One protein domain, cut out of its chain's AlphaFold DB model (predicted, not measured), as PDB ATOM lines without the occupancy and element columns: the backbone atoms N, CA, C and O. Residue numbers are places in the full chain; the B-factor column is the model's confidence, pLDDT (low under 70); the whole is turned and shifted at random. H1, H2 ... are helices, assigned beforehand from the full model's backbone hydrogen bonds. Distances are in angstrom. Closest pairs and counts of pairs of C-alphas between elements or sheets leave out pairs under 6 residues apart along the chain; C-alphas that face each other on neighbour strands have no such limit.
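What this domain is: This is residues 53 to 94 of the 95 residues of the protein "Antitoxin" of Acidobacteria bacterium (UniProt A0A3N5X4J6). One long helix, H1, makes one limb of a wide, open V; the link of residues 76 to 84 turns at the bottom and climbs the other limb, which ends in the short helix H2. The limbs do not fold together, and residues 53 to 94 stand free. The printed part has 42 residues with two named helices, H1 then H2, and no named strand; its class is all helix. It is extended, with a radius of gyration of the C-alphas of 16.7 A, and flat, spanning 44 by 29 by 9 A.

Where its parts are: Find C-alpha 53 at (168.645, 181.491, 112.758); from there H1, residues 53 to 75, runs 32.9 A to C-alpha 75 at (160.873, 151.341, 123.281). H2, residues 85 to 92, measures 10.7 A and ends at C-alpha 92, (138.971, 162.561, 130.155).

How they stand to each other: H1 and H2 are apart, joined by a short link of nine residues. In H1 and H2 every O i to N i+4 pair is within hydrogen-bond range.

The domain as a whole: The C-alphas of Asp 55 and Arg 94, the two farthest apart, are 44.4 A apart. The printed part has no cut. Its mean pLDDT is 90.7, and no printed residue is under 70.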
ATOM      1  N   ILE A  53     169.476 182.029 111.666       90.81
ATOM      2  CA  ILE A  53     168.645 181.491 112.758       90.81
ATOM      3  C   ILE A  53     167.812 180.294 112.283       90.81
ATOM      4  O   ILE A  53     167.744 179.290 112.981       90.81
ATOM      5  N   LYS A  54     167.248 180.367 111.070       89.88
ATOM      6  CA  LYS A  54     166.449 179.278 110.486       89.88
ATOM      7  C   LYS A  54     167.246 177.980 110.357       89.88
ATOM      8  O   LYS A  54     166.748 176.915 110.696       89.88
ATOM      9  N   ASP A  55     168.491 178.088 109.906       88.12
ATOM     10  CA  ASP A  55     169.363 176.933 109.708       88.12
ATOM     11  C   ASP A  55     169.794 176.342 111.058       88.12
ATOM     12  O   ASP A  55     169.897 175.127 111.209       88.12
ATOM     13  N   TYR A  56     170.014 177.193 112.066       90.31
ATOM     14  CA  TYR A  56     170.285 176.745 113.431       90.31
ATOM     15  C   TYR A  56     169.105 175.975 114.035       90.31
ATOM     16  O   TYR A  56     169.308 174.902 114.600       90.31
ATOM     17  N   GLU A  57     167.887 176.501 113.900       92.88
ATOM     18  CA  GLU A  57     166.662 175.844 114.370       92.88
ATOM     19  C   GLU A  57     166.480 174.481 113.692       92.88
ATOM     20  O   GLU A  57     166.310 173.474 114.375       92.88
ATOM     21  N   GLU A  58     166.652 174.411 112.370       91.75
ATOM     22  CA  GLU A  58     166.572 173.148 111.632       91.75
ATOM     23  C   GLU A  58     167.631 172.130 112.093       91.75
ATOM     24  O   GLU A  58     167.357 170.930 112.190       91.75
ATOM     25  N   LEU A  59     168.854 172.583 112.392       90.88
ATOM     26  CA  LEU A  59     169.900 171.713 112.934       90.88
ATOM     27  C   LEU A  59     169.520 171.163 114.312       90.88
ATOM     28  O   LEU A  59     169.748 169.976 114.565       90.88
ATOM     29  N   LEU A  60     168.940 171.990 115.186       94.81
ATOM     30  CA  LEU A  60     168.462 171.547 116.497       94.81
ATOM     31  C   LEU A  60     167.344 170.512 116.364       94.81
ATOM     32  O   LEU A  60     167.434 169.449 116.985       94.81
ATOM     33  N   ASP A  61     166.357 170.778 115.512       93.12
ATOM     34  CA  ASP A  61     165.228 169.880 115.274       93.12
ATOM     35  C   ASP A  61     165.707 168.520 114.751       93.12
ATOM     36  O   ASP A  61     165.330 167.473 115.275       93.12
ATOM     37  N   ARG A  62     166.643 168.505 113.793       94.06
ATOM     38  CA  ARG A  62     167.216 167.258 113.257       94.06
ATOM     39  C   ARG A  62     167.993 166.457 114.294       94.06
ATOM     40  O   ARG A  62     167.950 165.222 114.289       94.06
ATOM     41  N   VAL A  63     168.738 167.135 115.168       96.44
ATOM     42  CA  VAL A  63     169.440 166.468 116.270       96.44
ATOM     43  C   VAL A  63     168.420 165.851 117.221       96.44
ATOM     44  O   VAL A  63     168.571 164.681 117.580       96.44
ATOM     45  N   GLN A  64     167.364 166.582 117.572       95.69
ATOM     46  CA  GLN A  64     166.301 166.086 118.440       95.69
ATOM     47  C   GLN A  64     165.568 164.889 117.818       95.69
ATOM     48  O   GLN A  64     165.476 163.842 118.461       95.69
ATOM     49  N   ASP A  65     165.178 164.972 116.546       95.31
ATOM     50  CA  ASP A  65     164.561 163.875 115.795       95.31
ATOM     51  C   ASP A  65     165.424 162.607 115.823       95.31
ATOM     52  O   ASP A  65     164.920 161.489 115.977       95.31
ATOM     53  N   SER A  66     166.750 162.756 115.709       94.12
ATOM     54  CA  SER A  66     167.675 161.620 115.764       94.12
ATOM     55  C   SER A  66     167.689 160.939 117.141       94.12
ATOM     56  O   SER A  66     167.735 159.704 117.229       94.12
ATOM     57  N   VAL A  67     167.589 161.729 118.215       95.81
ATOM     58  CA  VAL A  67     167.522 161.245 119.599       95.81
ATOM     59  C   VAL A  67     166.174 160.579 119.864       95.81
ATOM     60  O   VAL A  67     166.143 159.459 120.384       95.81
ATOM     61  N   ASP A  68     165.076 161.198 119.437       94.69
ATOM     62  CA  ASP A  68     163.720 160.677 119.600       94.69
ATOM     63  C   ASP A  68     163.527 159.377 118.814       94.69
ATOM     64  O   ASP A  68     163.013 158.387 119.343       94.69
ATOM     65  N   ALA A  69     164.039 159.300 117.585       94.19
ATOM     66  CA  ALA A  69     164.024 158.072 116.797       94.19
ATOM     67  C   ALA A  69     164.831 156.947 117.467       94.19
ATOM     68  O   ALA A  69     164.402 155.785 117.480       94.19
ATOM     69  N   ALA A  70     165.992 157.264 118.047       94.44
ATOM     70  CA  ALA A  70     166.782 156.297 118.806       94.44
ATOM     71  C   ALA A  70     166.041 155.834 120.068       94.44
ATOM     72  O   ALA A  70     166.061 154.641 120.394       94.44
ATOM     73  N   TRP A  71     165.351 156.749 120.749       93.50
ATOM     74  CA  TRP A  71     164.507 156.445 121.895       93.50
ATOM     75  C   TRP A  71     163.366 155.512 121.479       93.50
ATOM     76  O   TRP A  71     163.305 154.386 121.967       93.50
ATOM     77  N   LEU A  72     162.559 155.865 120.475       92.06
ATOM     78  CA  LEU A  72     161.467 155.030 119.956       92.06
ATOM     79  C   LEU A  72     161.926 153.621 119.564       92.06
ATOM     80  O   LEU A  72     161.270 152.637 119.915       92.06
ATOM     81  N   LYS A  73     163.083 153.484 118.903       92.06
ATOM     82  CA  LYS A  73     163.672 152.170 118.585       92.06
ATOM     83  C   LYS A  73     163.944 151.341 119.842       92.06
ATOM     84  O   LYS A  73     163.701 150.136 119.835       92.06
ATOM     85  N   ARG A  74     164.402 151.963 120.934       90.62
ATOM     86  CA  ARG A  74     164.586 151.287 122.231       90.62
ATOM     87  C   ARG A  74     163.250 150.859 122.836       90.62
ATOM     88  O   ARG A  74     163.164 149.734 123.324       90.62
ATOM     89  N   PHE A  75     162.208 151.691 122.767       86.94
ATOM     90  CA  PHE A  75     160.873 151.341 123.281       86.94
ATOM     91  C   PHE A  75     160.214 150.211 122.492       86.94
ATOM     92  O   PHE A  75     159.575 149.352 123.096       86.94
ATOM     93  N   ARG A  76     160.428 150.163 121.172       86.88
ATOM     94  CA  ARG A  76     159.904 149.119 120.276       86.88
ATOM     95  C   ARG A  76     160.579 147.755 120.435       86.88
ATOM     96  O   ARG A  76     160.108 146.790 119.844       86.88
ATOM     97  N   ARG A  77     161.649 147.636 121.234       88.00
ATOM     98  CA  ARG A  77     162.315 146.347 121.508       88.00
ATOM     99  C   ARG A  77     161.416 145.331 122.209       88.00
ATOM    100  O   ARG A  77     161.676 144.138 122.115       88.00
ATOM    101  N   LYS A  78     160.401 145.789 122.941       86.50
ATOM    102  CA  LYS A  78     159.403 144.924 123.573       86.50
ATOM    103  C   LYS A  78     158.017 145.321 123.073       86.50
ATOM    104  O   LYS A  78     157.762 146.522 122.961       86.50
ATOM    105  N   PRO A  79     157.123 144.356 122.803       85.19
ATOM    106  CA  PRO A  79     155.734 144.675 122.523       85.19
ATOM    107  C   PRO A  79     155.155 145.449 123.711       85.19
ATOM    108  O   PRO A  79     155.337 145.075 124.873       85.19
ATOM    109  N   ARG A  80     154.518 146.580 123.417       83.94
ATOM    110  CA  ARG A  80     153.836 147.416 124.402       83.94
ATOM    111  C   ARG A  80     152.338 147.260 124.204       83.94
ATOM    112  O   ARG A  80     151.860 147.244 123.073       83.94
ATOM    113  N   HIS A  81     151.618 147.155 125.311       88.31
ATOM    114  CA  HIS A  81     150.168 147.241 125.300       88.31
ATOM    115  C   HIS A  81     149.786 148.710 125.398       88.31
ATOM    116  O   HIS A  81     150.217 149.410 126.315       88.31
ATOM    117  N   TYR A  82     149.009 149.164 124.425       88.81
ATOM    118  CA  TYR A  82     148.443 150.500 124.414       88.81
ATOM    119  C   TYR A  82     146.976 150.400 124.793       88.81
ATOM    120  O   TYR A  82     146.283 149.459 124.405       88.81
ATOM    121  N   ARG A  83     146.514 151.374 125.568       89.94
ATOM    122  CA  ARG A  83     145.092 151.540 125.833       89.94
ATOM    123  C   ARG A  83     144.406 152.039 124.550       89.94
ATOM    124  O   ARG A  83     144.972 152.929 123.910       89.94
ATOM    125  N   PRO A  84     143.217 151.522 124.197       94.38
ATOM    126  CA  PRO A  84     142.393 152.100 123.140       94.38
ATOM    127  C   PRO A  84     142.153 153.598 123.365       94.38
ATOM    128  O   PRO A  84     142.027 154.066 124.504       94.38
ATOM    129  N   LEU A  85     142.104 154.368 122.279       93.19
ATOM    130  CA  LEU A  85     141.936 155.820 122.352       93.19
ATOM    131  C   LEU A  85     140.573 156.188 122.954       93.19
ATOM    132  O   LEU A  85     140.454 157.149 123.712       93.19
ATOM    133  N   GLU A  86     139.558 155.393 122.643       92.94
ATOM    134  CA  GLU A  86     138.175 155.532 123.081       92.94
ATOM    135  C   GLU A  86     138.089 155.496 124.605       92.94
ATOM    136  O   GLU A  86     137.488 156.385 125.216       92.94
ATOM    137  N   ASP A  87     138.770 154.526 125.220       93.06
ATOM    138  CA  ASP A  87     138.802 154.379 126.669       93.06
ATOM    139  C   ASP A  87     139.433 155.614 127.317       93.06
ATOM    140  O   ASP A  87     138.914 156.116 128.316       93.06
ATOM    141  N   TYR A  88     140.536 156.128 126.759       92.44
ATOM    142  CA  TYR A  88     141.207 157.335 127.258       92.44
ATOM    143  C   TYR A  88     140.314 158.576 127.167       92.44
ATOM    144  O   TYR A  88     140.206 159.351 128.122       92.44
ATOM    145  N   LEU A  89     139.628 158.755 126.036       93.88
ATOM    146  CA  LEU A  89     138.717 159.878 125.833       93.88
ATOM    147  C   LEU A  89     137.495 159.805 126.755       93.88
ATOM    148  O   LEU A  89     137.041 160.843 127.238       93.88
ATOM    149  N   ALA A  90     136.972 158.606 127.022       92.44
ATOM    150  CA  ALA A  90     135.850 158.407 127.933       92.44
ATOM    151  C   ALA A  90     136.190 158.814 129.377       92.44
ATOM    152  O   ALA A  90     135.352 159.395 130.063       92.44
ATOM    153  N   GLU A  91     137.421 158.563 129.830       90.81
ATOM    154  CA  GLU A  91     137.899 158.999 131.147       90.81
ATOM    155  C   GLU A  91     138.101 160.517 131.215       90.81
ATOM    156  O   GLU A  91     137.676 161.155 132.176       90.81
ATOM    157  N   ARG A  92     138.696 161.118 130.176       87.56
ATOM    158  CA  ARG A  92     138.971 162.561 130.155       87.56
ATOM    159  C   ARG A  92     137.700 163.410 130.123       87.56
ATOM    160  O   ARG A  92     137.681 164.465 130.736       87.56
ATOM    161  N   LYS A  93     136.644 162.954 129.440       78.25
ATOM    162  CA  LYS A  93     135.345 163.654 129.364       78.25
ATOM    163  C   LYS A  93     134.560 163.665 130.685       78.25
ATOM    164  O   LYS A  93     133.537 164.333 130.761       78.25
ATOM    165  N   ARG A  94     134.986 162.889 131.689       70.50
ATOM    166  CA  ARG A  94     134.336 162.802 133.010       70.50
ATOM    167  C   ARG A  94     134.904 163.786 134.044       70.50
ATOM    168  O   ARG A  94     134.395 163.813 135.160       70.50
TER     169      ARG A  94